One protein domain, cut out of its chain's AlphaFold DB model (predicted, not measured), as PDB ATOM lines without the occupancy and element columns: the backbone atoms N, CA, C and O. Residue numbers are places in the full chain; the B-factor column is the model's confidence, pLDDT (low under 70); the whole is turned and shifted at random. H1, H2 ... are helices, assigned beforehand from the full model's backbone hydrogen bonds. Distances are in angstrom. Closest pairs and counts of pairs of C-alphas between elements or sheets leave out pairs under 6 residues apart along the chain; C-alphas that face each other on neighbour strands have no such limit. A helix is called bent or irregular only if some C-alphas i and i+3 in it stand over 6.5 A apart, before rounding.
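This is residues 61 to 257 of the 354 residues of an uncharacterized protein of Lentzea xinjiangensis (UniProt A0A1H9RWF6). The model is an elongated body of helices built round two long ones, H7 and H8, side by side and running opposite ways. Towards one end H1, H2 and H6 join H7 in an up-and-down bundle of four, each running against the one before it, with H1 loosely placed; towards the other end the shorter H3, H4 and H5 pack on H8. Residues 129 to 134, of which 129 to 131 belong to H3, stick out. The printed part has 197 residues with eight named helices, H1 to H8 in order, and no named strand: the class is all helix. It is compact, with a radius of gyration of the C-alphas of 18.2 A, and spans 57 by 35 by 30 A.

Start at H1, residues 62 to 80, a helical hairpin with H2, residues 83 to 110; they touch, the closest C-alphas being those of Arg 74 and Ala 86, 4.6 A apart. H2 touches H6, residues 167 to 190, at a shallow tilt of 10 degrees, opposite ways, closest at the C-alphas of Val 94 and Leu 184, 6.1 A. H7, residues 193 to 218, touches H2 at a steep tilt of 38 degrees, the same way, closest at the C-alphas of Leu 100 and Val 207, 6.4 A. H1 and H7 are near each other, while H1 and H6 are apart. The hub is H8, residues 224 to 254, a helical hairpin with H7 at 8 degrees, closest at the C-alphas of Ala 213 and Lys 234, 5.1 A. Look along H8: its residues 228 to 235 touch H3, residues 114 to 131, about perpendicular at 87 degrees, closest at the C-alphas of Val 120 and Val 232, 5.1 A. Its residues 233 to 240 touch H4, residues 138 to 144, closest at the C-alphas of Gly 142 and Leu 240, 6.5 A. Its residues 235 to 243 touch H5, residues 149 to 162, closest at the C-alphas of Val 155 and Ala 239, 6.3 A. Every O i to N i+4 pair is within hydrogen-bond range in H1, H4, H5 and H6, against 23 of 24 in H2, 12 of 14 in H3, 18 of 22 in H7 and 20 of 27 in H8.

Find C-alpha 62 at (187.196, 110.484, 198.378); from there H1 runs 27.2 A. H2 measures 40.7 A, H6 34.9 A and H7 36.5 A. H8 runs 45.7 A to C-alpha 254 at (166.969, 97.670, 178.160), with a kink of 49 degrees near residue 247. H3 and H8 are irregular, but only just: C-alphas 122 and 125 are 6.8 A apart, C-alphas 246 and 249 6.7 A.

The two C-alphas farthest apart, those of Arg 84 and Ala 129, are 57.2 A apart. The printed part has no cut; the link from H3 to H4 is short and the others are tight. Look for pLDDT under 70 in 29 residues, among them 130 to 135, 214 to 226 and 252 to 257.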
ATOM      1  N   PRO A  61     189.581 109.740 194.342       57.72
ATOM      2  CA  PRO A  61     188.721 110.801 194.837       57.72
ATOM      3  C   PRO A  61     187.943 110.252 196.038       57.72
ATOM      4  O   PRO A  61     187.353 109.177 195.897       57.72
ATOM      5  N   PRO A  62     187.885 110.965 197.176       71.56
ATOM      6  CA  PRO A  62     187.196 110.484 198.378       71.56
ATOM      7  C   PRO A  62     185.739 110.081 198.089       71.56
ATOM      8  O   PRO A  62     185.190 109.186 198.718       71.56
ATOM      9  N   VAL A  63     185.138 110.678 197.058       81.69
ATOM     10  CA  VAL A  63     183.790 110.378 196.561       81.69
ATOM     11  C   VAL A  63     183.635 108.939 196.048       81.69
ATOM     12  O   VAL A  63     182.581 108.343 196.234       81.69
ATOM     13  N   LEU A  64     184.656 108.347 195.414       81.38
ATOM     14  CA  LEU A  64     184.570 106.957 194.949       81.38
ATOM     15  C   LEU A  64     184.565 105.982 196.132       81.38
ATOM     16  O   LEU A  64     183.813 105.016 196.116       81.38
ATOM     17  N   GLU A  65     185.383 106.226 197.152       82.44
ATOM     18  CA  GLU A  65     185.403 105.400 198.364       82.44
ATOM     19  C   GLU A  65     184.076 105.501 199.124       82.44
ATOM     20  O   GLU A  65     183.515 104.478 199.517       82.44
ATOM     21  N   LEU A  66     183.525 106.716 199.239       87.62
ATOM     22  CA  LEU A  66     182.193 106.953 199.804       87.62
ATOM     23  C   LEU A  66     181.091 106.231 199.020       87.62
ATOM     24  O   LEU A  66     180.257 105.561 199.630       87.62
ATOM     25  N   LEU A  67     181.133 106.280 197.682       90.44
ATOM     26  CA  LEU A  67     180.189 105.558 196.829       90.44
ATOM     27  C   LEU A  67     180.208 104.057 197.135       90.44
ATOM     28  O   LEU A  67     179.154 103.433 197.260       90.44
ATOM     29  N   LEU A  68     181.406 103.474 197.227       87.19
ATOM     30  CA  LEU A  68     181.574 102.049 197.503       87.19
ATOM     31  C   LEU A  68     181.057 101.699 198.902       87.19
ATOM     32  O   LEU A  68     180.349 100.709 199.049       87.19
ATOM     33  N   TYR A  69     181.343 102.534 199.900       88.69
ATOM     34  CA  TYR A  69     180.837 102.371 201.260       88.69
ATOM     35  C   TYR A  69     179.299 102.382 201.317       88.69
ATOM     36  O   TYR A  69     178.696 101.424 201.803       88.69
ATOM     37  N   HIS A  70     178.644 103.407 200.756       92.38
ATOM     38  CA  HIS A  70     177.178 103.481 200.738       92.38
ATOM     39  C   HIS A  70     176.549 102.344 199.924       92.38
ATOM     40  O   HIS A  70     175.473 101.854 200.271       92.38
ATOM     41  N   GLU A  71     177.204 101.891 198.854       92.31
ATOM     42  CA  GLU A  71     176.732 100.740 198.087       92.31
ATOM     43  C   GLU A  71     176.786  99.449 198.908       92.31
ATOM     44  O   GLU A  71     175.853  98.646 198.847       92.31
ATOM     45  N   GLU A  72     177.834  99.242 199.705       89.44
ATOM     46  CA  GLU A  72     177.910  98.085 200.593       89.44
ATOM     47  C   GLU A  72     176.860  98.130 201.701       89.44
ATOM     48  O   GLU A  72     176.191  97.119 201.932       89.44
ATOM     49  N   GLU A  73     176.654  99.290 202.332       91.44
ATOM     50  CA  GLU A  73     175.568  99.484 203.299       91.44
ATOM     51  C   GLU A  73     174.209  99.168 202.665       91.44
ATOM     52  O   GLU A  73     173.418  98.402 203.223       91.44
ATOM     53  N   ARG A  74     173.958  99.680 201.452       94.00
ATOM     54  CA  ARG A  74     172.726  99.421 200.698       94.00
ATOM     55  C   ARG A  74     172.565  97.935 200.394       94.00
ATOM     56  O   ARG A  74     171.491  97.372 200.615       94.00
ATOM     57  N   ALA A  75     173.605  97.279 199.891       89.19
ATOM     58  CA  ALA A  75     173.574  95.862 199.545       89.19
ATOM     59  C   ALA A  75     173.383  94.968 200.785       89.19
ATOM     60  O   ALA A  75     172.636  93.985 200.724       89.19
ATOM     61  N   ALA A  76     174.013  95.312 201.912       89.00
ATOM     62  CA  ALA A  76     173.864  94.617 203.187       89.00
ATOM     63  C   ALA A  76     172.452  94.786 203.767       89.00
ATOM     64  O   ALA A  76     171.830  93.795 204.146       89.00
ATOM     65  N   ALA A  77     171.907  96.005 203.749       92.12
ATOM     66  CA  ALA A  77     170.544  96.291 204.193       92.12
ATOM     67  C   ALA A  77     169.493  95.554 203.345       92.12
ATOM     68  O   ALA A  77     168.576  94.921 203.867       92.12
ATOM     69  N   ARG A  78     169.672  95.531 202.016       91.44
ATOM     70  CA  ARG A  78     168.814  94.740 201.116       91.44
ATOM     71  C   ARG A  78     168.897  93.245 201.407       91.44
ATOM     72  O   ARG A  78     167.897  92.542 201.312       91.44
ATOM     73  N   ALA A  79     170.085  92.752 201.749       88.44
ATOM     74  CA  ALA A  79     170.298  91.353 202.084       88.44
ATOM     75  C   ALA A  79     169.665  90.930 203.414       88.44
ATOM     76  O   ALA A  79     169.241  89.782 203.525       88.44
ATOM     77  N   SER A  80     169.632  91.823 204.404       92.44
ATOM     78  CA  SER A  80     168.996  91.583 205.704       92.44
ATOM     79  C   SER A  80     167.488  91.856 205.697       92.44
ATOM     80  O   SER A  80     166.807  91.501 206.655       92.44
ATOM     81  N   GLY A  81     166.961  92.461 204.626       93.50
ATOM     82  CA  GLY A  81     165.558  92.863 204.518       93.50
ATOM     83  C   GLY A  81     165.232  94.184 205.222       93.50
ATOM     84  O   GLY A  81     164.057  94.527 205.347       93.50
ATOM     85  N   ASP A  82     166.240  94.942 205.664       95.31
ATOM     86  CA  ASP A  82     166.051  96.270 206.249       95.31
ATOM     87  C   ASP A  82     165.845  97.318 205.146       95.31
ATOM     88  O   ASP A  82     166.777  97.971 204.670       95.31
ATOM     89  N   LEU A  83     164.589  97.468 204.721       93.12
ATOM     90  CA  LEU A  83     164.216  98.404 203.661       93.12
ATOM     91  C   LEU A  83     164.492  99.864 204.038       93.12
ATOM     92  O   LEU A  83     164.840 100.652 203.169       93.12
ATOM     93  N   ARG A  84     164.390 100.239 205.320       94.06
ATOM     94  CA  ARG A  84     164.624 101.630 205.745       94.06
ATOM     95  C   ARG A  84     166.091 102.001 205.607       94.06
ATOM     96  O   ARG A  84     166.406 103.059 205.063       94.06
ATOM     97  N   LEU A  85     166.976 101.124 206.074       94.19
ATOM     98  CA  LEU A  85     168.411 101.321 205.912       94.19
ATOM     99  C   LEU A  85     168.807 101.266 204.429       94.19
ATOM    100  O   LEU A  85     169.601 102.091 203.985       94.19
ATOM    101  N   ALA A  86     168.197 100.372 203.640       93.12
ATOM    102  CA  ALA A  86     168.434 100.291 202.201       93.12
ATOM    103  C   ALA A  86     168.034 101.579 201.461       93.12
ATOM    104  O   ALA A  86     168.814 102.059 200.636       93.12
ATOM    105  N   SER A  87     166.866 102.162 201.759       92.88
ATOM    106  CA  SER A  87     166.424 103.432 201.163       92.88
ATOM    107  C   SER A  87     167.296 104.608 201.621       92.88
ATOM    108  O   SER A  87     167.643 105.464 200.811       92.88
ATOM    109  N   SER A  88     167.746 104.625 202.881       93.88
ATOM    110  CA  SER A  88     168.697 105.638 203.368       93.88
ATOM    111  C   SER A  88     170.046 105.558 202.643       93.88
ATOM    112  O   SER A  88     170.560 106.571 202.173       93.88
ATOM    113  N   ALA A  89     170.613 104.357 202.508       93.94
ATOM    114  CA  ALA A  89     171.882 104.146 201.816       93.94
ATOM    115  C   ALA A  89     171.771 104.422 200.303       93.94
ATOM    116  O   ALA A  89     172.702 104.954 199.704       93.94
ATOM    117  N   LEU A  90     170.610 104.153 199.688       95.31
ATOM    118  CA  LEU A  90     170.315 104.527 198.298       95.31
ATOM    119  C   LEU A  90     170.507 106.028 198.054       95.31
ATOM    120  O   LEU A  90     171.083 106.394 197.030       95.31
ATOM    121  N   VAL A  91     170.081 106.893 198.981       95.62
ATOM    122  CA  VAL A  91     170.281 108.348 198.860       95.62
ATOM    123  C   VAL A  91     171.771 108.699 198.844       95.62
ATOM    124  O   VAL A  91     172.187 109.538 198.045       95.62
ATOM    125  N   GLY A  92     172.579 108.027 199.673       95.25
ATOM    126  CA  GLY A  92     174.039 108.163 199.675       95.25
ATOM    127  C   GLY A  92     174.656 107.784 198.329       95.25
ATOM    128  O   GLY A  92     175.345 108.600 197.722       95.25
ATOM    129  N   VAL A  93     174.318 106.600 197.806       94.69
ATOM    130  CA  VAL A  93     174.806 106.122 196.498       94.69
ATOM    131  C   VAL A  93     174.420 107.082 195.370       94.69
ATOM    132  O   VAL A  93     175.253 107.408 194.526       94.69
ATOM    133  N   VAL A  94     173.172 107.560 195.341       95.94
ATOM    134  CA  VAL A  94     172.715 108.495 194.300       95.94
ATOM    135  C   VAL A  94     173.484 109.815 194.359       95.94
ATOM    136  O   VAL A  94     173.929 110.297 193.317       95.94
ATOM    137  N   ARG A  95     173.657 110.388 195.555       95.44
ATOM    138  CA  ARG A  95     174.407 111.636 195.739       95.44
ATOM    139  C   ARG A  95     175.842 111.495 195.242       95.44
ATOM    140  O   ARG A  95     176.317 112.346 194.496       95.44
ATOM    141  N   ASP A  96     176.509 110.413 195.623       93.50
ATOM    142  CA  ASP A  96     177.905 110.205 195.261       93.50
ATOM    143  C   ASP A  96     178.044 109.948 193.745       93.50
ATOM    144  O   ASP A  96     178.969 110.456 193.112       93.50
ATOM    145  N   LEU A  97     177.090 109.250 193.108       92.81
ATOM    146  CA  LEU A  97     177.056 109.118 191.643       92.81
ATOM    147  C   LEU A  97     176.861 110.458 190.928       92.81
ATOM    148  O   LEU A  97     177.495 110.685 189.896       92.81
ATOM    149  N   ASP A  98     176.006 111.340 191.446       93.75
ATOM    150  CA  ASP A  98     175.785 112.664 190.857       93.75
ATOM    151  C   ASP A  98     177.050 113.538 190.913       93.75
ATOM    152  O   ASP A  98     177.435 114.150 189.909       93.75
ATOM    153  N   GLU A  99     177.761 113.518 192.044       91.75
ATOM    154  CA  GLU A  99     179.039 114.220 192.210       91.75
ATOM    155  C   GLU A  99     180.118 113.687 191.249       91.75
ATOM    156  O   GLU A  99     180.897 114.442 190.649       91.75
ATOM    157  N   LEU A 100     180.142 112.373 191.033       89.44
ATOM    158  CA  LEU A 100     181.046 111.755 190.071       89.44
ATOM    159  C   LEU A 100     180.691 112.116 188.617       89.44
ATOM    160  O   LEU A 100     181.591 112.405 187.820       89.44
ATOM    161  N   LEU A 101     179.401 112.170 188.268       90.88
ATOM    162  CA  LEU A 101     178.935 112.666 186.967       90.88
ATOM    163  C   LEU A 101     179.334 114.132 186.741       90.88
ATOM    164  O   LEU A 101     179.702 114.498 185.622       90.88
ATOM    165  N   ASP A 102     179.359 114.946 187.797       91.38
ATOM    166  CA  ASP A 102     179.874 116.320 187.768       91.38
ATOM    167  C   ASP A 102     181.362 116.374 187.398       91.38
ATOM    168  O   ASP A 102     181.814 117.251 186.651       91.38
ATOM    169  N   GLY A 103     182.150 115.416 187.893       86.31
ATOM    170  CA  GLY A 103     183.543 115.224 187.493       86.31
ATOM    171  C   GLY A 103     183.685 114.917 185.999       86.31
ATOM    172  O   GLY A 103     184.459 115.579 185.298       86.31
ATOM    173  N   VAL A 104     182.899 113.962 185.492       87.00
ATOM    174  CA  VAL A 104     182.899 113.578 184.069       87.00
ATOM    175  C   VAL A 104     182.470 114.751 183.179       87.00
ATOM    176  O   VAL A 104     183.106 115.019 182.158       87.00
ATOM    177  N   GLU A 105     181.444 115.505 183.578       90.69
ATOM    178  CA  GLU A 105     180.991 116.707 182.872       90.69
ATOM    179  C   GLU A 105     182.099 117.767 182.784       90.69
ATOM    180  O   GLU A 105     182.395 118.273 181.691       90.69
ATOM    181  N   ARG A 106     182.747 118.096 183.910       88.75
ATOM    182  CA  ARG A 106     183.880 119.038 183.936       88.75
ATOM    183  C   ARG A 106     184.985 118.584 182.989       88.75
ATOM    184  O   ARG A 106     185.514 119.392 182.219       88.75
ATOM    185  N   TYR A 107     185.281 117.292 182.986       82.94
ATOM    186  CA  TYR A 107     186.326 116.721 182.153       82.94
ATOM    187  C   TYR A 107     185.996 116.775 180.651       82.94
ATOM    188  O   TYR A 107     186.799 117.260 179.847       82.94
ATOM    189  N   LEU A 108     184.778 116.401 180.250       87.25
ATOM    190  CA  LEU A 108     184.302 116.537 178.865       87.25
ATOM    191  C   LEU A 108     184.335 117.989 178.376       87.25
ATOM    192  O   LEU A 108     184.637 118.256 177.210       87.25
ATOM    193  N   ARG A 109     184.047 118.950 179.260       89.19
ATOM    194  CA  ARG A 109     184.115 120.377 178.928       89.19
ATOM    195  C   ARG A 109     185.549 120.838 178.677       89.19
ATOM    196  O   ARG A 109     185.751 121.653 177.773       89.19
ATOM    197  N   GLN A 110     186.523 120.349 179.442       84.31
ATOM    198  CA  GLN A 110     187.923 120.791 179.384       84.31
ATOM    199  C   GLN A 110     188.731 120.150 178.245       84.31
ATOM    200  O   GLN A 110     189.681 120.749 177.740       84.31
ATOM    201  N   THR A 111     188.350 118.955 177.811       79.56
ATOM    202  CA  THR A 111     189.098 118.142 176.838       79.56
ATOM    203  C   THR A 111     188.977 118.636 175.395       79.56
ATOM    204  O   THR A 111     187.978 119.237 174.997       79.56
ATOM    205  N   GLY A 112     190.004 118.376 174.573       68.62
ATOM    206  CA  GLY A 112     189.975 118.638 173.125       68.62
ATOM    207  C   GLY A 112     189.988 120.121 172.734       68.62
ATOM    208  O   GLY A 112     189.339 120.509 171.759       68.62
ATOM    209  N   ARG A 113     190.687 120.972 173.498       80.25
ATOM    210  CA  ARG A 113     190.824 122.412 173.218       80.25
ATOM    211  C   ARG A 113     192.261 122.791 172.854       80.25
ATOM    212  O   ARG A 113     193.218 122.272 173.423       80.25
ATOM    213  N   GLY A 114     192.394 123.749 171.936       85.56
ATOM    214  CA  GLY A 114     193.653 124.434 171.632       85.56
ATOM    215  C   GLY A 114     194.821 123.496 171.309       85.56
ATOM    216  O   GLY A 114     194.694 122.586 170.491       85.56
ATOM    217  N   ARG A 115     195.961 123.729 171.970       84.50
ATOM    218  CA  ARG A 115     197.233 123.032 171.709       84.50
ATOM    219  C   ARG A 115     197.175 121.523 171.964       84.50
ATOM    220  O   ARG A 115     197.859 120.790 171.263       84.50
ATOM    221  N   ALA A 116     196.363 121.053 172.912       82.56
ATOM    222  CA  ALA A 116     196.229 119.621 173.200       82.56
ATOM    223  C   ALA A 116     195.688 118.850 171.986       82.56
ATOM    224  O   ALA A 116     196.259 117.846 171.575       82.56
ATOM    225  N   ARG A 117     194.652 119.397 171.337       87.69
ATOM    226  CA  ARG A 117     194.063 118.837 170.115       87.69
ATOM    227  C   ARG A 117     195.082 118.744 168.977       87.69
ATOM    228  O   ARG A 117     195.120 117.746 168.265       87.69
ATOM    229  N   GLN A 118     195.917 119.772 168.826       87.69
ATOM    230  CA  GLN A 118     196.976 119.779 167.819       87.69
ATOM    231  C   GLN A 118     198.026 118.695 168.106       87.69
ATOM    232  O   GLN A 118     198.313 117.897 167.225       87.69
ATOM    233  N   ARG A 119     198.500 118.577 169.357       88.06
ATOM    234  CA  ARG A 119     199.458 117.525 169.751       88.06
ATOM    235  C   ARG A 119     198.936 116.118 169.473       88.06
ATOM    236  O   ARG A 119     199.677 115.298 168.948       88.06
ATOM    237  N   VAL A 120     197.672 115.841 169.799       88.62
ATOM    238  CA  VAL A 120     197.051 114.534 169.518       88.62
ATOM    239  C   VAL A 120     197.027 114.277 168.016       88.62
ATOM    240  O   VAL A 120     197.434 113.209 167.575       88.62
ATOM    241  N   ARG A 121     196.597 115.261 167.219       89.94
ATOM    242  CA  ARG A 121     196.544 115.136 165.758       89.94
ATOM    243  C   ARG A 121     197.919 114.840 165.149       89.94
ATOM    244  O   ARG A 121     198.002 114.004 164.258       89.94
ATOM    245  N   ASP A 122     198.966 115.495 165.641       88.19
ATOM    246  CA  ASP A 122     200.333 115.333 165.130       88.19
ATOM    247  C   ASP A 122     200.963 113.999 165.578       88.19
ATOM    248  O   ASP A 122     201.717 113.368 164.832       88.19
ATOM    249  N   ALA A 123     200.608 113.523 166.774       86.25
ATOM    250  CA  ALA A 123     201.112 112.275 167.341       86.25
ATOM    251  C   ALA A 123     200.398 111.019 166.812       86.25
ATOM    252  O   ALA A 123     201.019 109.962 166.716       86.25
ATOM    253  N   MET A 124     199.111 111.110 166.452       85.88
ATOM    254  CA  MET A 124     198.314 109.943 166.049       85.88
ATOM    255  C   MET A 124     198.905 109.141 164.880       85.88
ATOM    256  O   MET A 124     198.949 107.923 165.009       85.88
ATOM    257  N   PRO A 125     199.381 109.738 163.767       82.06
ATOM    258  CA  PRO A 125     199.961 108.962 162.667       82.06
ATOM    259  C   PRO A 125     201.158 108.110 163.103       82.06
ATOM    260  O   PRO A 125     201.249 106.941 162.737       82.06
ATOM    261  N   HIS A 126     202.029 108.677 163.944       78.06
ATOM    262  CA  HIS A 126     203.188 107.983 164.502       78.06
ATOM    263  C   HIS A 126     202.745 106.838 165.412       78.06
ATOM    264  O   HIS A 126     203.227 105.717 165.282       78.06
ATOM    265  N   LEU A 127     201.763 107.082 166.282       76.75
ATOM    266  CA  LEU A 127     201.249 106.050 167.176       76.75
ATOM    267  C   LEU A 127     200.464 104.964 166.455       76.75
ATOM    268  O   LEU A 127     200.509 103.830 166.899       76.75
ATOM    269  N   VAL A 128     199.793 105.263 165.343       75.12
ATOM    270  CA  VAL A 128     199.148 104.240 164.510       75.12
ATOM    271  C   VAL A 128     200.201 103.336 163.869       75.12
ATOM    272  O   VAL A 128     200.047 102.117 163.906       75.12
ATOM    273  N   ALA A 129     201.298 103.909 163.363       71.88
ATOM    274  CA  ALA A 129     202.416 103.138 162.819       71.88
ATOM    275  C   ALA A 129     203.067 102.234 163.883       71.88
ATOM    276  O   ALA A 129     203.323 101.063 163.619       71.88
ATOM    277  N   ILE A 130     203.247 102.745 165.108       66.31
ATOM    278  CA  ILE A 130     203.744 101.968 166.256       66.31
ATOM    279  C   ILE A 130     202.681 100.971 166.753       66.31
ATOM    280  O   ILE A 130     203.011  99.889 167.224       66.31
ATOM    281  N   SER A 131     201.388 101.268 166.606       59.53
ATOM    282  CA  SER A 131     200.313 100.399 167.104       59.53
ATOM    283  C   SER A 131     200.128  99.104 166.325       59.53
ATOM    284  O   SER A 131     199.553  98.158 166.857       59.53
ATOM    285  N   ALA A 132     200.669  99.029 165.103       55.47
ATOM    286  CA  ALA A 132     200.816  97.770 164.374       55.47
ATOM    287  C   ALA A 132     201.732  96.772 165.117       55.47
ATOM    288  O   ALA A 132     201.689  95.577 164.841       55.47
ATOM    289  N   ILE A 133     202.539  97.272 166.061       50.47
ATOM    290  CA  ILE A 133     203.465  96.520 166.912       50.47
ATOM    291  C   ILE A 133     202.930  96.419 168.348       50.47
ATOM    292  O   ILE A 133     203.034  95.363 168.964       50.47
ATOM    293  N   ALA A 134     202.343  97.494 168.880       53.50
ATOM    294  CA  ALA A 134     201.785  97.526 170.227       53.50
ATOM    295  C   ALA A 134     200.436  98.244 170.246       53.50
ATOM    296  O   ALA A 134     200.352  99.473 170.235       53.50
ATOM    297  N   THR A 135     199.365  97.459 170.265       67.31
ATOM    298  CA  THR A 135     197.982  97.935 170.304       67.31
ATOM    299  C   THR A 135     197.801  98.998 171.389       67.31
ATOM    300  O   THR A 135     197.996  98.728 172.576       67.31
ATOM    301  N   LEU A 136     197.432 100.221 170.991       76.25
ATOM    302  CA  LEU A 136     197.047 101.272 171.935       76.25
ATOM    303  C   LEU A 136     195.942 100.741 172.863       76.25
ATOM    304  O   LEU A 136     195.050 100.042 172.379       76.25
ATOM    305  N   PRO A 137     195.901 101.162 174.142       82.62
ATOM    306  CA  PRO A 137     194.964 100.629 175.140       82.62
ATOM    307  C   PRO A 137     193.491 100.987 174.859       82.62
ATOM    308  O   PRO A 137     192.607 100.742 175.673       82.62
ATOM    309  N   LEU A 138     193.215 101.664 173.741       86.06
ATOM    310  CA  LEU A 138     191.901 102.182 173.375       86.06
ATOM    311  C   LEU A 138     190.927 101.067 172.983       86.06
ATOM    312  O   LEU A 138     189.721 101.255 173.133       86.06
ATOM    313  N   VAL A 139     191.432  99.915 172.537       87.50
ATOM    314  CA  VAL A 139     190.601  98.732 172.282       87.50
ATOM    315  C   VAL A 139     190.085  98.170 173.603       87.50
ATOM    316  O   VAL A 139     188.878  98.023 173.757       87.50
ATOM    317  N   GLU A 140     190.955  97.977 174.594       87.75
ATOM    318  CA  GLU A 140     190.569  97.500 175.926       87.75
ATOM    319  C   GLU A 140     189.646  98.484 176.647       87.75
ATOM    320  O   GLU A 140     188.728  98.071 177.352       87.75
ATOM    321  N   VAL A 141     189.854  99.793 176.461       89.38
ATOM    322  CA  VAL A 141     188.917 100.813 176.958       89.38
ATOM    323  C   VAL A 141     187.558 100.674 176.268       89.38
ATOM    324  O   VAL A 141     186.530 100.792 176.929       89.38
ATOM    325  N   GLY A 142     187.535 100.413 174.958       88.81
ATOM    326  CA  GLY A 142     186.312 100.148 174.204       88.81
ATOM    327  C   GLY A 142     185.562  98.914 174.706       88.81
ATOM    328  O   GLY A 142     184.372  99.013 174.993       88.81
ATOM    329  N   GLU A 143     186.271  97.797 174.890       89.12
ATOM    330  CA  GLU A 143     185.741  96.562 175.485       89.12
ATOM    331  C   GLU A 143     185.161  96.820 176.876       89.12
ATOM    332  O   GLU A 143     184.028  96.443 177.156       89.12
ATOM    333  N   PHE A 144     185.909  97.507 177.743       88.88
ATOM    334  CA  PHE A 144     185.460  97.816 179.100       88.88
ATOM    335  C   PHE A 144     184.183  98.671 179.116       88.88
ATOM    336  O   PHE A 144     183.331  98.509 179.995       88.88
ATOM    337  N   LEU A 145     184.031  99.559 178.132       89.00
ATOM    338  CA  LEU A 145     182.855 100.405 177.932       89.00
ATOM    339  C   LEU A 145     181.709  99.720 177.168       89.00
ATOM    340  O   LEU A 145     180.727 100.390 176.845       89.00
ATOM    341  N   ASP A 146     181.830  98.427 176.858       89.38
ATOM    342  CA  ASP A 146     180.887  97.650 176.042       89.38
ATOM    343  C   ASP A 146     180.593  98.303 174.675       89.38
ATOM    344  O   ASP A 146     179.492  98.200 174.109       89.38
ATOM    345  N   LEU A 147     181.577  99.026 174.134       89.38
ATOM    346  CA  LEU A 147     181.477  99.644 172.822       89.38
ATOM    347  C   LEU A 147     181.707  98.593 171.739       89.38
ATOM    348  O   LEU A 147     182.666  97.825 171.817       89.38
ATOM    349  N   PRO A 148     180.875  98.570 170.687       89.81
ATOM    350  CA  PRO A 148     181.150  97.701 169.561       89.81
ATOM    351  C   PRO A 148     182.409  98.192 168.807       89.81
ATOM    352  O   PRO A 148     182.705  99.396 168.817       89.81
ATOM    353  N   PRO A 149     183.166  97.288 168.155       89.19
ATOM    354  CA  PRO A 149     184.464  97.617 167.555       89.19
ATOM    355  C   PRO A 149     184.420  98.761 166.532       89.19
ATOM    356  O   PRO A 149     185.305  99.615 166.520       89.19
ATOM    357  N   ASP A 150     183.345  98.857 165.743       91.12
ATOM    358  CA  ASP A 150     183.126  99.922 164.754       91.12
ATOM    359  C   ASP A 150     183.114 101.323 165.389       91.12
ATOM    360  O   ASP A 150     183.520 102.316 164.778       91.12
ATOM    361  N   ARG A 151     182.680 101.425 166.650       91.94
ATOM    362  CA  ARG A 151     182.665 102.691 167.395       91.94
ATOM    363  C   ARG A 151     184.042 103.069 167.897       91.94
ATOM    364  O   ARG A 151     184.378 104.253 167.867       91.94
ATOM    365  N   VAL A 152     184.835 102.086 168.312       90.69
ATOM    366  CA  VAL A 152     186.240 102.296 168.677       90.69
ATOM    367  C   VAL A 152     187.012 102.788 167.451       90.69
ATOM    368  O   VAL A 152     187.680 103.818 167.524       90.69
ATOM    369  N   GLU A 153     186.831 102.144 166.296       90.38
ATOM    370  CA  GLU A 153     187.431 102.565 165.025       90.38
ATOM    371  C   GLU A 153     186.999 103.976 164.608       90.38
ATOM    372  O   GLU A 153     187.833 104.799 164.222       90.38
ATOM    373  N   ALA A 154     185.710 104.306 164.739       90.62
ATOM    374  CA  ALA A 154     185.210 105.648 164.450       90.62
ATOM    375  C   ALA A 154     185.843 106.715 165.361       90.62
ATOM    376  O   ALA A 154     186.155 107.822 164.905       90.62
ATOM    377  N   VAL A 155     186.061 106.393 166.640       90.75
ATOM    378  CA  VAL A 155     186.766 107.271 167.580       90.75
ATOM    379  C   VAL A 155     188.226 107.439 167.168       90.75
ATOM    380  O   VAL A 155     188.682 108.578 167.067       90.75
ATOM    381  N   LEU A 156     188.938 106.355 166.854       89.81
ATOM    382  CA  LEU A 156     190.322 106.412 166.375       89.81
ATOM    383  C   LEU A 156     190.443 107.265 165.107       89.81
ATOM    384  O   LEU A 156     191.280 108.166 165.042       89.81
ATOM    385  N   ALA A 157     189.552 107.069 164.135       89.56
ATOM    386  CA  ALA A 157     189.508 107.876 162.921       89.56
ATOM    387  C   ALA A 157     189.259 109.365 163.226       89.56
ATOM    388  O   ALA A 157     189.876 110.240 162.610       89.56
ATOM    389  N   SER A 158     188.388 109.670 164.194       90.44
ATOM    390  CA  SER A 158     188.152 111.044 164.650       90.44
ATOM    391  C   SER A 158     189.387 111.645 165.324       90.44
ATOM    392  O   SER A 158     189.728 112.793 165.044       90.44
ATOM    393  N   LEU A 159     190.097 110.896 166.172       89.88
ATOM    394  CA  LEU A 159     191.346 111.357 166.791       89.88
ATOM    395  C   LEU A 159     192.416 111.649 165.737       89.88
ATOM    396  O   LEU A 159     193.052 112.693 165.802       89.88
ATOM    397  N   THR A 160     192.562 110.802 164.720       89.56
ATOM    398  CA  THR A 160     193.531 111.031 163.639       89.56
ATOM    399  C   THR A 160     193.180 112.265 162.806       89.56
ATOM    400  O   THR A 160     194.041 113.088 162.501       89.56
ATOM    401  N   ARG A 161     191.902 112.449 162.452       89.50
ATOM    402  CA  ARG A 161     191.470 113.584 161.612       89.50
ATOM    403  C   ARG A 161     191.422 114.901 162.373       89.50
ATOM    404  O   ARG A 161     191.691 115.964 161.812       89.50
ATOM    405  N   HIS A 162     191.006 114.845 163.629       89.69
ATOM    406  CA  HIS A 162     190.588 116.018 164.379       89.69
ATOM    407  C   HIS A 162     191.361 116.208 165.675       89.69
ATOM    408  O   HIS A 162     191.236 117.280 166.245       89.69
ATOM    409  N   GLY A 163     192.131 115.241 166.160       88.94
ATOM    410  CA  GLY A 163     192.872 115.346 167.419       88.94
ATOM    411  C   GLY A 163     191.994 115.336 168.674       88.94
ATOM    412  O   GLY A 163     192.436 115.768 169.734       88.94
ATOM    413  N   GLY A 164     190.723 114.936 168.569       90.12
ATOM    414  CA  GLY A 164     189.793 114.934 169.699       90.12
ATOM    415  C   GLY A 164     188.329 114.762 169.303       90.12
ATOM    416  O   GLY A 164     188.005 114.544 168.134       90.12
ATOM    417  N   ILE A 165     187.448 114.895 170.296       89.56
ATOM    418  CA  ILE A 165     185.993 114.904 170.101       89.56
ATOM    419  C   ILE A 165     185.523 116.190 169.418       89.56
ATOM    420  O   ILE A 165     186.022 117.286 169.695       89.56
ATOM    421  N   SER A 166     184.528 116.070 168.539       89.62
ATOM    422  CA  SER A 166     183.892 117.233 167.924       89.62
ATOM    423  C   SER A 166     183.009 117.988 168.935       89.62
ATOM    424  O   SER A 166     182.512 117.389 169.895       89.62
ATOM    425  N   PRO A 167     182.753 119.297 168.734       89.75
ATOM    426  CA  PRO A 167     181.831 120.050 169.587       89.75
ATOM    427  C   PRO A 167     180.435 119.418 169.675       89.75
ATOM    428  O   PRO A 167     179.855 119.386 170.756       89.75
ATOM    429  N   ALA A 168     179.934 118.855 168.571       90.56
ATOM    430  CA  ALA A 168     178.642 118.174 168.528       90.56
ATOM    431  C   ALA A 168     178.636 116.877 169.357       90.56
ATOM    432  O   ALA A 168     177.716 116.651 170.138       90.56
ATOM    433  N   GLN A 169     179.686 116.052 169.252       90.38
ATOM    434  CA  GLN A 169     179.829 114.841 170.074       90.38
ATOM    435  C   GLN A 169     179.921 115.177 171.563       90.38
ATOM    436  O   GLN A 169     179.300 114.506 172.387       90.38
ATOM    437  N   ARG A 170     180.671 116.232 171.911       91.69
ATOM    438  CA  ARG A 170     180.763 116.726 173.288       91.69
ATOM    439  C   ARG A 170     179.392 117.158 173.803       91.69
ATOM    440  O   ARG A 170     179.006 116.743 174.886       91.69
ATOM    441  N   GLN A 171     178.668 117.966 173.032       93.00
ATOM    442  CA  GLN A 171     177.343 118.449 173.414       93.00
ATOM    443  C   GLN A 171     176.367 117.290 173.640       93.00
ATOM    444  O   GLN A 171     175.725 117.234 174.685       93.00
ATOM    445  N   LYS A 172     176.346 116.310 172.730       92.25
ATOM    446  CA  LYS A 172     175.520 115.109 172.877       92.25
ATOM    447  C   LYS A 172     175.894 114.304 174.127       92.25
ATOM    448  O   LYS A 172     175.013 113.870 174.853       92.25
ATOM    449  N   ALA A 173     177.183 114.129 174.423       91.44
ATOM    450  CA  ALA A 173     177.617 113.449 175.648       91.44
ATOM    451  C   ALA A 173     177.185 114.200 176.924       91.44
ATOM    452  O   ALA A 173     176.759 113.574 177.890       91.44
ATOM    453  N   LEU A 174     177.235 115.538 176.919       93.12
ATOM    454  CA  LEU A 174     176.758 116.363 178.037       93.12
ATOM    455  C   LEU A 174     175.238 116.265 178.232       93.12
ATOM    456  O   LEU A 174     174.764 116.249 179.364       93.12
ATOM    457  N   GLU A 175     174.469 116.178 177.149       94.25
ATOM    458  CA  GLU A 175     173.026 115.922 177.217       94.25
ATOM    459  C   GLU A 175     172.729 114.557 177.844       94.25
ATOM    460  O   GLU A 175     171.847 114.461 178.695       94.25
ATOM    461  N   GLN A 176     173.520 113.533 177.512       92.81
ATOM    462  CA  GLN A 176     173.380 112.205 178.111       92.81
ATOM    463  C   GLN A 176     173.717 112.182 179.605       92.81
ATOM    464  O   GLN A 176     173.041 111.502 180.371       92.81
ATOM    465  N   ILE A 177     174.684 112.983 180.063       92.69
ATOM    466  CA  ILE A 177     174.937 113.153 181.503       92.69
ATOM    467  C   ILE A 177     173.722 113.763 182.208       92.69
ATOM    468  O   ILE A 177     173.314 113.276 183.259       92.69
ATOM    469  N   ARG A 178     173.092 114.791 181.626       94.69
ATOM    470  CA  ARG A 178     171.864 115.373 182.201       94.69
ATOM    471  C   ARG A 178     170.722 114.365 182.241       94.69
ATOM    472  O   ARG A 178     169.971 114.338 183.211       94.69
ATOM    473  N   TRP A 179     170.604 113.533 181.212       93.50
ATOM    474  CA  TRP A 179     169.628 112.450 181.196       93.50
ATOM    475  C   TRP A 179     169.892 111.429 182.315       93.50
ATOM    476  O   TRP A 179     168.964 111.100 183.052       93.50
ATOM    477  N   LEU A 180     171.148 111.004 182.521       92.94
ATOM    478  CA  LEU A 180     171.535 110.107 183.622       92.94
ATOM    479  C   LEU A 180     171.195 110.700 184.993       92.94
ATOM    480  O   LEU A 180     170.682 109.989 185.853       92.94
ATOM    481  N   ARG A 181     171.403 112.007 185.185       95.12
ATOM    482  CA  ARG A 181     170.967 112.709 186.404       95.12
ATOM    483  C   ARG A 181     169.460 112.647 186.607       95.12
ATOM    484  O   ARG A 181     169.005 112.407 187.719       95.12
ATOM    485  N   GLY A 182     168.687 112.814 185.535       95.00
ATOM    486  CA  GLY A 182     167.238 112.619 185.576       95.00
ATOM    487  C   GLY A 182     166.855 111.200 186.013       95.00
ATOM    488  O   GLY A 182     165.947 111.035 186.820       95.00
ATOM    489  N   GLN A 183     167.584 110.177 185.553       94.44
ATOM    490  CA  GLN A 183     167.371 108.793 185.997       94.44
ATOM    491  C   GLN A 183     167.740 108.587 187.474       94.44
ATOM    492  O   GLN A 183     167.008 107.915 188.193       94.44
ATOM    493  N   LEU A 184     168.830 109.190 187.954       95.00
ATOM    494  CA  LEU A 184     169.205 109.157 189.373       95.00
ATOM    495  C   LEU A 184     168.143 109.820 190.267       95.00
ATOM    496  O   LEU A 184     167.789 109.282 191.313       95.00
ATOM    497  N   GLN A 185     167.571 110.945 189.832       95.75
ATOM    498  CA  GLN A 185     166.446 111.580 190.527       95.75
ATOM    499  C   GLN A 185     165.200 110.690 190.522       95.75
ATOM    500  O   GLN A 185     164.533 110.563 191.546       95.75
ATOM    501  N   GLN A 186     164.911 110.027 189.399       94.50
ATOM    502  CA  GLN A 186     163.811 109.069 189.318       94.50
ATOM    503  C   GLN A 186     163.994 107.923 190.320       94.50
ATOM    504  O   GLN A 186     163.046 107.597 191.029       94.50
ATOM    505  N   VAL A 187     165.209 107.371 190.441       95.31
ATOM    506  CA  VAL A 187     165.553 106.350 191.446       95.31
ATOM    507  C   VAL A 187     165.251 106.829 192.861       95.31
ATOM    508  O   VAL A 187     164.719 106.052 193.647       95.31
ATOM    509  N   MET A 188     165.562 108.083 193.197       95.44
ATOM    510  CA  MET A 188     165.248 108.629 194.523       95.44
ATOM    511  C   MET A 188     163.743 108.728 194.776       95.44
ATOM    512  O   MET A 188     163.301 108.488 195.892       95.44
ATOM    513  N   ILE A 189     162.957 109.086 193.757       95.75
ATOM    514  CA  ILE A 189     161.502 109.247 193.883       95.75
ATOM    515  C   ILE A 189     160.801 107.890 193.984       95.75
ATOM    516  O   ILE A 189     159.849 107.746 194.746       95.75
ATOM    517  N   THR A 190     161.235 106.904 193.197       95.25
ATOM    518  CA  THR A 190     160.584 105.586 193.131       95.25
ATOM    519  C   THR A 190     161.208 104.544 194.047       95.25
ATOM    520  O   THR A 190     160.683 103.438 194.125       95.25
ATOM    521  N   GLU A 191     162.344 104.859 194.671       93.88
ATOM    522  CA  GLU A 191     163.179 103.918 195.428       93.88
ATOM    523  C   GLU A 191     163.542 102.659 194.605       93.88
ATOM    524  O   GLU A 191     163.643 101.542 195.116       93.88
ATOM    525  N   ASP A 192     163.748 102.824 193.289       93.12
ATOM    526  CA  ASP A 192     164.038 101.701 192.387       93.12
ATOM    527  C   ASP A 192     165.511 101.277 192.483       93.12
ATOM    528  O   ASP A 192     166.396 101.735 191.752       93.12
ATOM    529  N   HIS A 193     165.772 100.330 193.380       91.12
ATOM    530  CA  HIS A 193     167.097  99.748 193.554       91.12
ATOM    531  C   HIS A 193     167.609  98.978 192.326       91.12
ATOM    532  O   HIS A 193     168.821  98.826 192.187       91.12
ATOM    533  N   SER A 194     166.737  98.460 191.456       89.56
ATOM    534  CA  SER A 194     167.164  97.733 190.255       89.56
ATOM    535  C   SER A 194     167.659  98.691 189.177       89.56
ATOM    536  O   SER A 194     168.665  98.421 188.516       89.56
ATOM    537  N   LEU A 195     166.983  99.828 189.007       90.31
ATOM    538  CA  LEU A 195     167.481 100.913 188.170       90.31
ATOM    539  C   LEU A 195     168.803 101.468 188.719       90.31
ATOM    540  O   LEU A 195     169.732 101.670 187.937       90.31
ATOM    541  N   LEU A 196     168.936 101.612 190.043       91.94
ATOM    542  CA  LEU A 196     170.201 102.028 190.652       91.94
ATOM    543  C   LEU A 196     171.349 101.050 190.370       91.94
ATOM    544  O   LEU A 196     172.423 101.500 189.989       91.94
ATOM    545  N   ASP A 197     171.132  99.735 190.498       89.38
ATOM    546  CA  ASP A 197     172.163  98.724 190.194       89.38
ATOM    547  C   ASP A 197     172.697  98.888 188.755       89.38
ATOM    548  O   ASP A 197     173.902  98.782 188.512       89.38
ATOM    549  N   ARG A 198     171.804  99.178 187.797       87.62
ATOM    550  CA  ARG A 198     172.156  99.385 186.383       87.62
ATOM    551  C   ARG A 198     172.907 100.695 186.162       87.62
ATOM    552  O   ARG A 198     173.922 100.705 185.465       87.62
ATOM    553  N   LEU A 199     172.439 101.784 186.772       90.62
ATOM    554  CA  LEU A 199     173.108 103.085 186.702       90.62
ATOM    555  C   LEU A 199     174.494 103.038 187.345       90.62
ATOM    556  O   LEU A 199     175.434 103.565 186.765       90.62
ATOM    557  N   LEU A 200     174.640 102.370 188.490       90.31
ATOM    558  CA  LEU A 200     175.916 102.192 189.174       90.31
ATOM    559  C   LEU A 200     176.918 101.456 188.278       90.31
ATOM    560  O   LEU A 200     177.992 101.982 187.996       90.31
ATOM    561  N   ALA A 201     176.541 100.282 187.754       86.12
ATOM    562  CA  ALA A 201     177.405  99.500 186.871       86.12
ATOM    563  C   ALA A 201     177.845 100.291 185.627       86.12
ATOM    564  O   ALA A 201     178.987 100.170 185.187       86.12
ATOM    565  N   PHE A 202     176.955 101.119 185.079       87.62
ATOM    566  CA  PHE A 202     177.243 101.955 183.919       87.62
ATOM    567  C   PHE A 202     178.138 103.157 184.264       87.62
ATOM    568  O   PHE A 202     179.177 103.361 183.639       87.62
ATOM    569  N   VAL A 203     177.775 103.940 185.284       88.75
ATOM    570  CA  VAL A 203     178.462 105.188 185.651       88.75
ATOM    571  C   VAL A 203     179.850 104.921 186.234       88.75
ATOM    572  O   VAL A 203     180.801 105.616 185.866       88.75
ATOM    573  N   SER A 204     180.010 103.888 187.069       86.19
ATOM    574  CA  SER A 204     181.303 103.552 187.678       86.19
ATOM    575  C   SER A 204     182.399 103.302 186.636       86.19
ATOM    576  O   SER A 204     183.551 103.664 186.877       86.19
ATOM    577  N   LYS A 205     182.062 102.774 185.449       89.06
ATOM    578  CA  LYS A 205     183.024 102.584 184.349       89.06
ATOM    579  C   LYS A 205     183.644 103.905 183.886       89.06
ATOM    580  O   LYS A 205     184.864 104.001 183.750       89.06
ATOM    581  N   PHE A 206     182.833 104.946 183.685       85.06
ATOM    582  CA  PHE A 206     183.321 106.254 183.223       85.06
ATOM    583  C   PHE A 206     184.169 106.955 184.267       85.06
ATOM    584  O   PHE A 206     185.180 107.572 183.937       85.06
ATOM    585  N   VAL A 207     183.743 106.857 185.522       80.25
ATOM    586  CA  VAL A 207     184.420 107.486 186.652       80.25
ATOM    587  C   VAL A 207     185.813 106.905 186.813       80.25
ATOM    588  O   VAL A 207     186.790 107.649 186.852       80.25
ATOM    589  N   LEU A 208     185.909 105.578 186.832       82.25
ATOM    590  CA  LEU A 208     187.175 104.876 186.971       82.25
ATOM    591  C   LEU A 208     188.125 105.167 185.802       82.25
ATOM    592  O   LEU A 208     189.292 105.484 186.025       82.25
ATOM    593  N   LEU A 209     187.624 105.177 184.562       83.56
ATOM    594  CA  LEU A 209     188.425 105.598 183.405       83.56
ATOM    595  C   LEU A 209     188.875 107.059 183.493       83.56
ATOM    596  O   LEU A 209     190.004 107.379 183.120       83.56
ATOM    597  N   GLY A 210     188.007 107.947 183.983       74.12
ATOM    598  CA  GLY A 210     188.328 109.353 184.211       74.12
ATOM    599  C   GLY A 210     189.463 109.519 185.220       74.12
ATOM    600  O   GLY A 210     190.409 110.256 184.948       74.12
ATOM    601  N   ILE A 211     189.410 108.784 186.336       73.06
ATOM    602  CA  ILE A 211     190.455 108.774 187.367       73.06
ATOM    603  C   ILE A 211     191.787 108.304 186.776       73.06
ATOM    604  O   ILE A 211     192.788 108.996 186.941       73.06
ATOM    605  N   ILE A 212     191.810 107.198 186.023       73.69
ATOM    606  CA  ILE A 212     193.047 106.699 185.397       73.69
ATOM    607  C   ILE A 212     193.622 107.715 184.408       73.69
ATOM    608  O   ILE A 212     194.825 107.999 184.421       73.69
ATOM    609  N   ALA A 213     192.771 108.278 183.545       70.50
ATOM    610  CA  ALA A 213     193.197 109.236 182.530       70.50
ATOM    611  C   ALA A 213     193.751 110.531 183.152       70.50
ATOM    612  O   ALA A 213     194.679 111.128 182.604       70.50
ATOM    613  N   LEU A 214     193.208 110.956 184.298       65.06
ATOM    614  CA  LEU A 214     193.673 112.124 185.048       65.06
ATOM    615  C   LEU A 214     194.947 111.834 185.850       65.06
ATOM    616  O   LEU A 214     195.893 112.616 185.776       65.06
ATOM    617  N   ALA A 215     195.010 110.705 186.560       62.66
ATOM    618  CA  ALA A 215     196.176 110.309 187.351       62.66
ATOM    619  C   ALA A 215     197.426 110.139 186.471       62.66
ATOM    620  O   ALA A 215     198.510 110.595 186.830       62.66
ATOM    621  N   SER A 216     197.255 109.602 185.259       59.53
ATOM    622  CA  SER A 216     198.339 109.435 184.277       59.53
ATOM    623  C   SER A 216     198.961 110.765 183.808       59.53
ATOM    624  O   SER A 216     200.109 110.786 183.349       59.53
ATOM    625  N   ALA A 217     198.224 111.878 183.924       51.22
ATOM    626  CA  ALA A 217     198.671 113.216 183.537       51.22
ATOM    627  C   ALA A 217     199.447 113.954 184.645       51.22
ATOM    628  O   ALA A 217     200.163 114.905 184.337       51.22
ATOM    629  N   ALA A 218     199.314 113.538 185.910       44.81
ATOM    630  CA  ALA A 218     199.950 114.199 187.053       44.81
ATOM    631  C   ALA A 218     201.425 113.808 187.235       44.81
ATOM    632  O   ALA A 218     202.210 114.597 187.759       44.81
ATOM    633  N   SER A 219     201.832 112.626 186.768       48.56
ATOM    634  CA  SER A 219     203.233 112.212 186.797       48.56
ATOM    635  C   SER A 219     204.034 113.125 185.850       48.56
ATOM    636  O   SER A 219     203.860 113.064 184.633       48.56
ATOM    637  N   GLY A 220     204.875 113.999 186.410       38.31
ATOM    638  CA  GLY A 220     205.528 115.124 185.719       38.31
ATOM    639  C   GLY A 220     206.971 114.909 185.242       38.31
ATOM    640  O   GLY A 220     207.627 115.887 184.901       38.31
ATOM    641  N   ALA A 221     207.487 113.679 185.211       34.69
ATOM    642  CA  ALA A 221     208.879 113.379 184.850       34.69
ATOM    643  C   ALA A 221     208.961 112.495 183.596       34.69
ATOM    644  O   ALA A 221     209.215 111.302 183.705       34.69
ATOM    645  N   PHE A 222     208.676 113.053 182.416       41.50
ATOM    646  CA  PHE A 222     208.590 112.261 181.181       41.50
ATOM    647  C   PHE A 222     209.359 112.913 180.034       41.50
ATOM    648  O   PHE A 222     209.408 114.142 179.922       41.50
ATOM    649  N   ALA A 223     209.936 112.074 179.175       47.09
ATOM    650  CA  ALA A 223     210.605 112.492 177.952       47.09
ATOM    651  C   ALA A 223     209.604 113.126 176.966       47.09
ATOM    652  O   ALA A 223     208.394 112.886 177.020       47.09
ATOM    653  N   VAL A 224     210.102 113.939 176.028       47.81
ATOM    654  CA  VAL A 224     209.282 114.712 175.071       47.81
ATOM    655  C   VAL A 224     208.291 113.824 174.283       47.81
ATOM    656  O   VAL A 224     207.182 114.272 173.988       47.81
ATOM    657  N   GLY A 225     208.632 112.554 174.018       53.50
ATOM    658  CA  GLY A 225     207.759 111.579 173.342       53.50
ATOM    659  C   GLY A 225     206.626 111.006 174.208       53.50
ATOM    660  O   GLY A 225     205.491 110.879 173.748       53.50
ATOM    661  N   GLU A 226     206.875 110.740 175.490       66.06
ATOM    662  CA  GLU A 226     205.896 110.152 176.419       66.06
ATOM    663  C   GLU A 226     204.720 111.098 176.715       66.06
ATOM    664  O   GLU A 226     203.590 110.660 176.950       66.06
ATOM    665  N   SER A 227     204.950 112.412 176.641       72.38
ATOM    666  CA  SER A 227     203.897 113.424 176.791       72.38
ATOM    667  C   SER A 227     202.825 113.327 175.695       72.38
ATOM    668  O   SER A 227     201.634 113.507 175.969       72.38
ATOM    669  N   ALA A 228     203.221 113.001 174.460       78.00
ATOM    670  CA  ALA A 228     202.302 112.892 173.331       78.00
ATOM    671  C   ALA A 228     201.418 111.638 173.429       78.00
ATOM    672  O   ALA A 228     200.202 111.732 173.249       78.00
ATOM    673  N   VAL A 229     202.006 110.491 173.796       80.00
ATOM    674  CA  VAL A 229     201.279 109.225 174.009       80.00
ATOM    675  C   VAL A 229     200.224 109.379 175.099       80.00
ATOM    676  O   VAL A 229     199.070 108.993 174.910       80.00
ATOM    677  N   LYS A 230     200.582 110.017 176.219       79.88
ATOM    678  CA  LYS A 230     199.644 110.291 177.313       79.88
ATOM    679  C   LYS A 230     198.471 111.152 176.870       79.88
ATOM    680  O   LYS A 230     197.331 110.807 177.165       79.88
ATOM    681  N   GLU A 231     198.721 112.249 176.156       84.69
ATOM    682  CA  GLU A 231     197.642 113.135 175.706       84.69
ATOM    683  C   GLU A 231     196.718 112.437 174.694       84.69
ATOM    684  O   GLU A 231     195.501 112.647 174.717       84.69
ATOM    685  N   VAL A 232     197.273 111.562 173.849       87.12
ATOM    686  CA  VAL A 232     196.515 110.715 172.919       87.12
ATOM    687  C   VAL A 232     195.646 109.713 173.670       87.12
ATOM    688  O   VAL A 232     194.439 109.684 173.433       87.12
ATOM    689  N   ILE A 233     196.214 108.943 174.605       85.94
ATOM    690  CA  ILE A 233     195.467 107.978 175.427       85.94
ATOM    691  C   ILE A 233     194.362 108.701 176.190       85.94
ATOM    692  O   ILE A 233     193.200 108.319 176.113       85.94
ATOM    693  N   LYS A 234     194.702 109.800 176.863       86.31
ATOM    694  CA  LYS A 234     193.768 110.639 177.613       86.31
ATOM    695  C   LYS A 234     192.601 111.109 176.744       86.31
ATOM    696  O   LYS A 234     191.440 110.950 177.121       86.31
ATOM    697  N   THR A 235     192.895 111.674 175.575       87.56
ATOM    698  CA  THR A 235     191.874 112.181 174.649       87.56
ATOM    699  C   THR A 235     191.061 111.045 174.031       87.56
ATOM    700  O   THR A 235     189.857 111.198 173.826       87.56
ATOM    701  N   GLY A 236     191.684 109.895 173.780       88.25
ATOM    702  CA  GLY A 236     191.016 108.699 173.284       88.25
ATOM    703  C   GLY A 236     190.055 108.102 174.301       88.25
ATOM    704  O   GLY A 236     188.902 107.866 173.958       88.25
ATOM    705  N   VAL A 237     190.463 107.970 175.565       89.50
ATOM    706  CA  VAL A 237     189.585 107.540 176.666       89.50
ATOM    707  C   VAL A 237     188.377 108.460 176.770       89.50
ATOM    708  O   VAL A 237     187.248 107.986 176.809       89.50
ATOM    709  N   VAL A 238     188.580 109.779 176.734       88.19
ATOM    710  CA  VAL A 238     187.477 110.756 176.742       88.19
ATOM    711  C   VAL A 238     186.533 110.551 175.566       88.19
ATOM    712  O   VAL A 238     185.316 110.613 175.727       88.19
ATOM    713  N   ALA A 239     187.087 110.351 174.372       89.06
ATOM    714  CA  ALA A 239     186.297 110.166 173.169       89.06
ATOM    715  C   ALA A 239     185.483 108.869 173.209       89.06
ATOM    716  O   ALA A 239     184.321 108.875 172.807       89.06
ATOM    717  N   LEU A 240     186.054 107.798 173.760       91.19
ATOM    718  CA  LEU A 240     185.360 106.535 173.991       91.19
ATOM    719  C   LEU A 240     184.279 106.680 175.066       91.19
ATOM    720  O   LEU A 240     183.149 106.273 174.831       91.19
ATOM    721  N   VAL A 241     184.560 107.348 176.189       90.50
ATOM    722  CA  VAL A 241     183.547 107.670 177.212       90.50
ATOM    723  C   VAL A 241     182.398 108.474 176.601       90.50
ATOM    724  O   VAL A 241     181.235 108.151 176.813       90.50
ATOM    725  N   ALA A 242     182.699 109.484 175.780       89.44
ATOM    726  CA  ALA A 242     181.679 110.262 175.082       89.44
ATOM    727  C   ALA A 242     180.851 109.400 174.115       89.44
ATOM    728  O   ALA A 242     179.633 109.561 174.052       89.44
ATOM    729  N   ALA A 243     181.480 108.483 173.374       90.06
ATOM    730  CA  ALA A 243     180.780 107.549 172.494       90.06
ATOM    731  C   ALA A 243     179.892 106.571 173.283       90.06
ATOM    732  O   ALA A 243     178.744 106.342 172.904       90.06
ATOM    733  N   ALA A 244     180.384 106.056 174.409       89.94
ATOM    734  CA  ALA A 244     179.653 105.151 175.287       89.94
ATOM    735  C   ALA A 244     178.455 105.840 175.941       89.94
ATOM    736  O   ALA A 244     177.359 105.291 175.916       89.94
ATOM    737  N   LEU A 245     178.603 107.081 176.412       88.88
ATOM    738  CA  LEU A 245     177.482 107.893 176.900       88.88
ATOM    739  C   LEU A 245     176.402 108.080 175.827       88.88
ATOM    740  O   LEU A 245     175.215 108.013 176.127       88.88
ATOM    741  N   GLN A 246     176.796 108.271 174.565       87.44
ATOM    742  CA  GLN A 246     175.852 108.424 173.452       87.44
ATOM    743  C   GLN A 246     175.093 107.144 173.093       87.44
ATOM    744  O   GLN A 246     174.025 107.253 172.496       87.44
ATOM    745  N   MET A 247     175.647 105.968 173.390       85.19
ATOM    746  CA  MET A 247     175.019 104.673 173.109       85.19
ATOM    747  C   MET A 247     174.282 104.090 174.312       85.19
ATOM    748  O   MET A 247     173.300 103.369 174.155       85.19
ATOM    749  N   GLY A 248     174.806 104.336 175.508       70.50
ATOM    750  CA  GLY A 248     174.467 103.577 176.695       70.50
ATOM    751  C   GLY A 248     173.205 104.045 177.401       70.50
ATOM    752  O   GLY A 248     172.602 103.240 178.095       70.50
ATOM    753  N   ALA A 249     172.736 105.275 177.180       64.00
ATOM    754  CA  ALA A 249     171.474 105.729 177.770       64.00
ATOM    755  C   ALA A 249     170.284 104.827 177.393       64.00
ATOM    756  O   ALA A 249     169.501 104.434 178.256       64.00
ATOM    757  N   ASP A 250     170.227 104.372 176.140       64.25
ATOM    758  CA  ASP A 250     169.190 103.437 175.689       64.25
ATOM    759  C   ASP A 250     169.441 101.998 176.189       64.25
ATOM    760  O   ASP A 250     168.501 101.226 176.407       64.25
ATOM    761  N   ARG A 251     170.709 101.625 176.424       70.81
ATOM    762  CA  ARG A 251     171.096 100.294 176.928       70.81
ATOM    763  C   ARG A 251     170.845 100.122 178.424       70.81
ATOM    764  O   ARG A 251     170.342  99.080 178.821       70.81
ATOM    765  N   VAL A 252     171.080 101.147 179.246       67.06
ATOM    766  CA  VAL A 252     170.821 101.113 180.702       67.06
ATOM    767  C   VAL A 252     169.367 100.733 181.004       67.06
ATOM    768  O   VAL A 252     169.091 100.004 181.957       67.06
ATOM    769  N   LEU A 253     168.422 101.177 180.170       62.88
ATOM    770  CA  LEU A 253     167.007 100.849 180.339       62.88
ATOM    771  C   LEU A 253     166.647  99.431 179.874       62.88
ATOM    772  O   LEU A 253     165.733  98.827 180.436       62.88
ATOM    773  N   THR A 254     167.354  98.896 178.878       61.03
ATOM    774  CA  THR A 254     166.969  97.670 178.160       61.03
ATOM    775  C   THR A 254     167.775  96.437 178.568       61.03
ATOM    776  O   THR A 254     167.279  95.314 178.468       61.03
ATOM    777  N   GLU A 255     168.987  96.615 179.084       60.69
ATOM    778  CA  GLU A 255     169.911  95.522 179.351       60.69
ATOM    779  C   GLU A 255     169.619  94.865 180.709       60.69
ATOM    780  O   GLU A 255     169.987  95.346 181.780       60.69
ATOM    781  N   HIS A 256     168.911  93.736 180.657       52.78
ATOM    782  CA  HIS A 256     168.873  92.759 181.742       52.78
ATOM    783  C   HIS A 256     170.039  91.794 181.535       52.78
ATOM    784  O   HIS A 256     169.896  90.773 180.856       52.78
ATOM    785  N   THR A 257     171.212  92.107 182.080       54.91
ATOM    786  CA  THR A 257     172.360  91.201 182.009       54.91
ATOM    787  C   THR A 257     172.050  89.927 182.799       54.91
ATOM    788  O   THR A 257     172.070  89.898 184.026       54.91
TER     789      THR A 257